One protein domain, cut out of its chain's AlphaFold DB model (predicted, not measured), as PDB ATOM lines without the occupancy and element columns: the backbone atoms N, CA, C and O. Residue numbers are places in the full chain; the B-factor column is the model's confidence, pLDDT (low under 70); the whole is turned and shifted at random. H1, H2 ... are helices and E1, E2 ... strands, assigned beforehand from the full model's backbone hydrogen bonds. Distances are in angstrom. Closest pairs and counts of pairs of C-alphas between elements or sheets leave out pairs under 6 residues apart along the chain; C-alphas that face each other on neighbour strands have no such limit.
ATOM      1  N   GLU A 582      29.523   5.790  -1.193       77.94
ATOM      2  CA  GLU A 582      29.200   5.033   0.019       77.94
ATOM      3  C   GLU A 582      30.272   3.989   0.332       77.94
ATOM      4  O   GLU A 582      30.620   3.793   1.492       77.94
ATOM      5  N   THR A 583      30.908   3.401  -0.688       76.25
ATOM      6  CA  THR A 583      32.074   2.528  -0.488       76.25
ATOM      7  C   THR A 583      33.251   3.274   0.141       76.25
ATOM      8  O   THR A 583      33.978   2.698   0.945       76.25
ATOM      9  N   ILE A 584      33.439   4.554  -0.191       78.06
ATOM     10  CA  ILE A 584      34.522   5.376   0.371       78.06
ATOM     11  C   ILE A 584      34.232   5.670   1.847       78.06
ATOM     12  O   ILE A 584      35.102   5.467   2.690       78.06
ATOM     13  N   ARG A 585      32.990   6.058   2.179       83.00
ATOM     14  CA  ARG A 585      32.547   6.218   3.576       83.00
ATOM     15  C   ARG A 585      32.665   4.920   4.368       83.00
ATOM     16  O   ARG A 585      33.108   4.946   5.509       83.00
ATOM     17  N   PHE A 586      32.285   3.797   3.768       85.56
ATOM     18  CA  PHE A 586      32.381   2.480   4.381       85.56
ATOM     19  C   PHE A 586      33.833   2.119   4.717       85.56
ATOM     20  O   PHE A 586      34.124   1.772   5.855       85.56
ATOM     21  N   VAL A 587      34.758   2.273   3.767       85.62
ATOM     22  CA  VAL A 587      36.189   2.013   3.990       85.62
ATOM     23  C   VAL A 587      36.777   2.932   5.074       85.62
ATOM     24  O   VAL A 587      37.602   2.477   5.865       85.62
ATOM     25  N   GLU A 588      36.314   4.182   5.183       87.44
ATOM     26  CA  GLU A 588      36.709   5.075   6.282       87.44
ATOM     27  C   GLU A 588      36.108   4.644   7.636       87.44
ATOM     28  O   GLU A 588      36.823   4.612   8.632       87.44
ATOM     29  N   LYS A 589      34.837   4.214   7.695       89.06
ATOM     30  CA  LYS A 589      34.234   3.639   8.919       89.06
ATOM     31  C   LYS A 589      34.981   2.396   9.395       89.06
ATOM     32  O   LYS A 589      35.223   2.249  10.590       89.06
ATOM     33  N   VAL A 590      35.383   1.530   8.463       89.88
ATOM     34  CA  VAL A 590      36.223   0.359   8.751       89.88
ATOM     35  C   VAL A 590      37.561   0.797   9.346       89.88
ATOM     36  O   VAL A 590      37.974   0.239  10.358       89.88
ATOM     37  N   LYS A 591      38.194   1.840   8.791       91.25
ATOM     38  CA  LYS A 591      39.438   2.394   9.337       91.25
ATOM     39  C   LYS A 591      39.277   2.924  10.763       91.25
ATOM     40  O   LYS A 591      40.107   2.614  11.611       91.25
ATOM     41  N   ILE A 592      38.215   3.682  11.036       92.25
ATOM     42  CA  ILE A 592      37.941   4.202  12.383       92.25
ATOM     43  C   ILE A 592      37.727   3.032  13.358       92.25
ATOM     44  O   ILE A 592      38.264   3.053  14.458       92.25
ATOM     45  N   ALA A 593      37.021   1.972  12.945       90.81
ATOM     46  CA  ALA A 593      36.831   0.775  13.765       90.81
ATOM     47  C   ALA A 593      38.123  -0.034  14.012       90.81
ATOM     48  O   ALA A 593      38.259  -0.623  15.084       90.81
ATOM     49  N   GLU A 594      39.084  -0.057  13.076       90.50
ATOM     50  CA  GLU A 594      40.434  -0.602  13.324       90.50
ATOM     51  C   GLU A 594      41.171   0.201  14.413       90.50
ATOM     52  O   GLU A 594      41.816  -0.378  15.284       90.50
ATOM     53  N   GLU A 595      41.060   1.534  14.383       93.75
ATOM     54  CA  GLU A 595      41.729   2.454  15.320       93.75
ATOM     55  C   GLU A 595      41.119   2.440  16.737       93.75
ATOM     56  O   GLU A 595      41.720   2.976  17.668       93.75
ATOM     57  N   LEU A 596      39.972   1.778  16.931       93.69
ATOM     58  CA  LEU A 596      39.380   1.511  18.248       93.69
ATOM     59  C   LEU A 596      39.993   0.297  18.967       93.69
ATOM     60  O   LEU A 596      39.585   0.009  20.087       93.69
ATOM     61  N   HIS A 597      40.953  -0.416  18.360       93.00
ATOM     62  CA  HIS A 597      41.690  -1.519  19.000       93.00
ATOM     63  C   HIS A 597      40.813  -2.660  19.562       93.00
ATOM     64  O   HIS A 597      41.228  -3.399  20.448       93.00
ATOM     65  N   LEU A 598      39.618  -2.869  18.995       91.88
ATOM     66  CA  LEU A 598      38.627  -3.845  19.478       91.88
ATOM     67  C   LEU A 598      39.177  -5.287  19.603       91.88
ATOM     68  O   LEU A 598      38.731  -6.044  20.460       91.88
ATOM     69  N   GLU A 599      40.157  -5.671  18.772       91.00
ATOM     70  CA  GLU A 599      40.835  -6.977  18.865       91.00
ATOM     71  C   GLU A 599      41.569  -7.162  20.207       91.00
ATOM     72  O   GLU A 599      41.514  -8.253  20.770       91.00
ATOM     73  N   ASP A 600      42.164  -6.099  20.762       94.25
ATOM     74  CA  ASP A 600      42.886  -6.124  22.043       94.25
ATOM     75  C   ASP A 600      41.933  -6.242  23.258       94.25
ATOM     76  O   ASP A 600      42.334  -6.733  24.315       94.25
ATOM     77  N   GLU A 601      40.664  -5.833  23.115       94.12
ATOM     78  CA  GLU A 601      39.627  -5.905  24.165       94.12
ATOM     79  C   GLU A 601      38.748  -7.176  24.087       94.12
ATOM     80  O   GLU A 601      37.816  -7.345  24.872       94.12
ATOM     81  N   ASN A 602      39.040  -8.084  23.147       93.12
ATOM     82  CA  ASN A 602      38.168  -9.189  22.730       93.12
ATOM     83  C   ASN A 602      36.737  -8.735  22.349       93.12
ATOM     84  O   ASN A 602      35.740  -9.402  22.634       93.12
ATOM     85  N   GLU A 603      36.624  -7.587  21.681       95.19
ATOM     86  CA  GLU A 603      35.367  -7.045  21.164       95.19
ATOM     87  C   GLU A 603      35.371  -7.013  19.625       95.19
ATOM     88  O   GLU A 603      36.417  -7.068  18.974       95.19
ATOM     89  N   PHE A 604      34.199  -6.939  18.999       93.81
ATOM     90  CA  PHE A 604      34.086  -6.751  17.553       93.81
ATOM     91  C   PHE A 604      32.855  -5.935  17.173       93.81
ATOM     92  O   PHE A 604      31.835  -5.971  17.855       93.81
ATOM     93  N   VAL A 605      32.921  -5.257  16.032       92.88
ATOM     94  CA  VAL A 605      31.776  -4.597  15.399       92.88
ATOM     95  C   VAL A 605      31.523  -5.213  14.028       92.88
ATOM     96  O   VAL A 605      32.451  -5.636  13.334       92.88
ATOM     97  N   ILE A 606      30.251  -5.279  13.649       89.25
ATOM     98  CA  ILE A 606      29.835  -5.571  12.278       89.25
ATOM     99  C   ILE A 606      29.504  -4.236  11.621       89.25
ATOM    100  O   ILE A 606      28.703  -3.468  12.149       89.25
ATOM    101  N   LEU A 607      30.150  -3.960  10.492       87.44
ATOM    102  CA  LEU A 607      29.892  -2.783   9.677       87.44
ATOM    103  C   LEU A 607      29.219  -3.203   8.377       87.44
ATOM    104  O   LEU A 607      29.761  -4.019   7.626       87.44
ATOM    105  N   ASP A 608      28.076  -2.581   8.116       82.19
ATOM    106  CA  ASP A 608      27.340  -2.651   6.861       82.19
ATOM    107  C   ASP A 608      27.561  -1.362   6.061       82.19
ATOM    108  O   ASP A 608      27.529  -0.253   6.600       82.19
ATOM    109  N   GLY A 609      27.799  -1.492   4.758       72.38
ATOM    110  CA  GLY A 609      27.796  -0.364   3.834       72.38
ATOM    111  C   GLY A 609      26.473  -0.256   3.087       72.38
ATOM    112  O   GLY A 609      25.933  -1.236   2.580       72.38
ATOM    113  N   VAL A 610      25.975   0.965   2.947       65.69
ATOM    114  CA  VAL A 610      24.813   1.244   2.102       65.69
ATOM    115  C   VAL A 610      25.253   1.290   0.630       65.69
ATOM    116  O   VAL A 610      26.337   1.769   0.311       65.69
ATOM    117  N   GLY A 611      24.396   0.851  -0.296       51.22
ATOM    118  CA  GLY A 611      24.396   1.423  -1.647       51.22
ATOM    119  C   GLY A 611      25.216   0.739  -2.744       51.22
ATOM    120  O   GLY A 611      25.854   1.434  -3.532       51.22
ATOM    121  N   ALA A 612      25.098  -0.575  -2.938       47.22
ATOM    122  CA  ALA A 612      24.872  -1.020  -4.318       47.22
ATOM    123  C   ALA A 612      23.378  -0.900  -4.646       47.22
ATOM    124  O   ALA A 612      22.529  -0.934  -3.759       47.22
ATOM    125  N   SER A 613      23.034  -0.814  -5.930       41.69
ATOM    126  CA  SER A 613      21.640  -0.763  -6.401       41.69
ATOM    127  C   SER A 613      20.861  -2.082  -6.237       41.69
ATOM    128  O   SER A 613      19.754  -2.209  -6.758       41.69
ATOM    129  N   GLN A 614      21.435  -3.067  -5.538       51.00
ATOM    130  CA  GLN A 614      20.819  -4.329  -5.136       51.00
ATOM    131  C   GLN A 614      21.316  -4.665  -3.722       51.00
ATOM    132  O   GLN A 614      22.521  -4.652  -3.485       51.00
ATOM    133  N   GLU A 615      20.415  -4.997  -2.796       43.81
ATOM    134  CA  GLU A 615      20.750  -5.279  -1.384       43.81
ATOM    135  C   GLU A 615      21.698  -6.480  -1.213       43.81
ATOM    136  O   GLU A 615      22.515  -6.504  -0.299       43.81
ATOM    137  N   ALA A 616      21.675  -7.432  -2.155       48.47
ATOM    138  CA  ALA A 616      22.604  -8.569  -2.222       48.47
ATOM    139  C   ALA A 616      24.088  -8.174  -2.415       48.47
ATOM    140  O   ALA A 616      24.971  -9.033  -2.406       48.47
ATOM    141  N   PHE A 617      24.354  -6.884  -2.618       55.00
ATOM    142  CA  PHE A 617      25.649  -6.282  -2.898       55.00
ATOM    143  C   PHE A 617      25.936  -5.137  -1.900       55.00
ATOM    144  O   PHE A 617      26.352  -4.047  -2.276       55.00
ATOM    145  N   ALA A 618      25.697  -5.359  -0.606       65.69
ATOM    146  CA  ALA A 618      26.182  -4.497   0.477       65.69
ATOM    147  C   ALA A 618      27.493  -5.068   1.066       65.69
ATOM    148  O   ALA A 618      27.618  -6.291   1.195       65.69
ATOM    149  N   PRO A 619      28.508  -4.247   1.408       69.81
ATOM    150  CA  PRO A 619      29.707  -4.748   2.058       69.81
ATOM    151  C   PRO A 619      29.413  -4.947   3.542       69.81
ATOM    152  O   PRO A 619      28.853  -4.072   4.190       69.81
ATOM    153  N   HIS A 620      29.779  -6.120   4.049       79.12
ATOM    154  CA  HIS A 620      29.427  -6.601   5.377       79.12
ATOM    155  C   HIS A 620      30.689  -7.175   6.010       79.12
ATOM    156  O   HIS A 620      31.302  -8.094   5.452       79.12
ATOM    157  N   LEU A 621      31.125  -6.589   7.124       85.88
ATOM    158  CA  LEU A 621      32.498  -6.753   7.593       85.88
ATOM    159  C   LEU A 621      32.600  -6.789   9.114       85.88
ATOM    160  O   LEU A 621      32.210  -5.845   9.794       85.88
ATOM    161  N   ARG A 622      33.208  -7.856   9.643       87.81
ATOM    162  CA  ARG A 622      33.598  -7.951  11.055       87.81
ATOM    163  C   ARG A 622      34.961  -7.288  11.266       87.81
ATOM    164  O   ARG A 622      35.965  -7.744  10.710       87.81
ATOM    165  N   VAL A 623      34.994  -6.242  12.088       89.62
ATOM    166  CA  VAL A 623      36.202  -5.511  12.507       89.62
ATOM    167  C   VAL A 623      36.420  -5.732  14.006       89.62
ATOM    168  O   VAL A 623      35.455  -5.739  14.765       89.62
ATOM    169  N   GLY A 624      37.669  -5.938  14.432       90.06
ATOM    170  CA  GLY A 624      38.009  -6.360  15.796       90.06
ATOM    171  C   GLY A 624      38.237  -7.869  15.933       90.06
ATOM    172  O   GLY A 624      38.569  -8.547  14.954       90.06
ATOM    173  N   SER A 625      38.060  -8.381  17.154       87.88
ATOM    174  CA  SER A 625      38.350  -9.762  17.542       87.88
ATOM    175  C   SER A 625      37.574 -10.797  16.726       87.88
ATOM    176  O   SER A 625      36.450 -10.576  16.260       87.88
ATOM    177  N   LYS A 626      38.182 -11.977  16.581       82.06
ATOM    178  CA  LYS A 626      37.642 -13.150  15.877       82.06
ATOM    179  C   LYS A 626      37.397 -14.351  16.780       82.06
ATOM    180  O   LYS A 626      36.984 -15.393  16.276       82.06
ATOM    181  N   GLU A 627      37.632 -14.211  18.080       86.31
ATOM    182  CA  GLU A 627      37.354 -15.278  19.036       86.31
ATOM    183  C   GLU A 627      35.837 -15.538  19.115       86.31
ATOM    184  O   GLU A 627      35.005 -14.697  18.742       86.31
ATOM    185  N   THR A 628      35.467 -16.757  19.507       85.06
ATOM    186  CA  THR A 628      34.065 -17.205  19.557       85.06
ATOM    187  C   THR A 628      33.305 -16.649  20.757       85.06
ATOM    188  O   THR A 628      32.081 -16.601  20.731       85.06
ATOM    189  N   ASP A 629      34.030 -16.242  21.796       91.19
ATOM    190  CA  ASP A 629      33.551 -15.560  22.998       91.19
ATOM    191  C   ASP A 629      33.667 -14.027  22.905       91.19
ATOM    192  O   ASP A 629      33.234 -13.327  23.821       91.19
ATOM    193  N   ALA A 630      34.204 -13.506  21.795       91.88
ATOM    194  CA  ALA A 630      34.345 -12.076  21.563       91.88
ATOM    195  C   ALA A 630      32.995 -11.355  21.664       91.88
ATOM    196  O   ALA A 630      31.987 -11.796  21.101       91.88
ATOM    197  N   ARG A 631      32.969 -10.203  22.334       93.81
ATOM    198  CA  ARG A 631      31.737  -9.436  22.530       93.81
ATOM    199  C   ARG A 631      31.409  -8.589  21.302       93.81
ATOM    200  O   ARG A 631      32.214  -7.762  20.882       93.81
ATOM    201  N   GLN A 632      30.192  -8.720  20.779       94.12
ATOM    202  CA  GLN A 632      29.707  -7.804  19.749       94.12
ATOM    203  C   GLN A 632      29.361  -6.428  20.340       94.12
ATOM    204  O   GLN A 632      28.672  -6.331  21.359       94.12
ATOM    205  N   ARG A 633      29.799  -5.378  19.645       93.94
ATOM    206  CA  ARG A 633      29.398  -3.979  19.803       93.94
ATOM    207  C   ARG A 633      28.535  -3.534  18.633       93.94
ATOM    208  O   ARG A 633      28.719  -4.015  17.509       93.94
ATOM    209  N   THR A 634      27.622  -2.597  18.872       90.81
ATOM    210  CA  THR A 634      26.895  -1.937  17.776       90.81
ATOM    211  C   THR A 634      27.684  -0.734  17.238       90.81
ATOM    212  O   THR A 634      28.468  -0.132  17.980       90.81
ATOM    213  N   PRO A 635      27.489  -0.331  15.967       87.62
ATOM    214  CA  PRO A 635      28.103   0.884  15.433       87.62
ATOM    215  C   PRO A 635      27.781   2.137  16.266       87.62
ATOM    216  O   PRO A 635      28.636   3.007  16.425       87.62
ATOM    217  N   GLU A 636      26.585   2.229  16.857       87.88
ATOM    218  CA  GLU A 636      26.189   3.349  17.716       87.88
ATOM    219  C   GLU A 636      26.947   3.390  19.045       87.88
ATOM    220  O   GLU A 636      27.295   4.484  19.491       87.88
ATOM    221  N   GLU A 637      27.221   2.237  19.666       87.50
ATOM    222  CA  GLU A 637      28.021   2.155  20.899       87.50
ATOM    223  C   GLU A 637      29.452   2.669  20.690       87.50
ATOM    224  O   GLU A 637      30.054   3.215  21.613       87.50
ATOM    225  N   LEU A 638      29.973   2.523  19.467       87.50
ATOM    226  CA  LEU A 638      31.306   2.964  19.058       87.50
ATOM    227  C   LEU A 638      31.327   4.366  18.420       87.50
ATOM    228  O   LEU A 638      32.379   4.836  17.994       87.50
ATOM    229  N   GLY A 639      30.178   5.046  18.332       86.44
ATOM    230  CA  GLY A 639      30.066   6.376  17.719       86.44
ATOM    231  C   GLY A 639      30.171   6.400  16.186       86.44
ATOM    232  O   GLY A 639      30.275   7.478  15.605       86.44
TER     233      GLY A 639
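This is residues 582 to 639 of the 642 residues of an uncharacterized protein of Puniceicoccus vermicola (UniProt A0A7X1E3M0). A small two-layer unit: helix H1 packs along one face of a twisted sheet, over the hairpin E1 and E2, and short E3 lies beside E1. The printed part has 58 residues, with H1, E1, E2, E3 in chain order; the sheet E2 E1 E3 is mixed. The class is mixed, helices and strands, with 28 residues, under half, in named elements. It is compact, radius of gyration of the C-alphas 11.8 A, but elongated, spanning 35 by 21 by 16 A.

E1, residues 603 to 608, is 17.0 A long from C-alpha 603 at (35.367, -7.045, 21.164). E2, 620 to 624, measures 13.5 A; E3, 631 to 633, 6.5 A. H1, 582 to 595, measures 19.9 A from C-alpha 582 at (29.200, 5.033, 0.019).

E2 and E1 are antiparallel; N 605 and O 623 are 2.9 A apart. E1 and E3 are parallel; N 633 and O 604 are 2.8 A apart. H1 is on the sheet at a height of 9.8 A, along the strands; its closest C-alphas to E2 are Ala 593 and Val 623, 6.4 A. In H1 every O i to N i+4 pair is within hydrogen-bond range.

The farthest C-alphas, Asp 600 and Ser 613, are 35.9 A apart. The printed part has no cut. The link E1 to E2 is long; its residues 610 to 619 have pLDDT under 70.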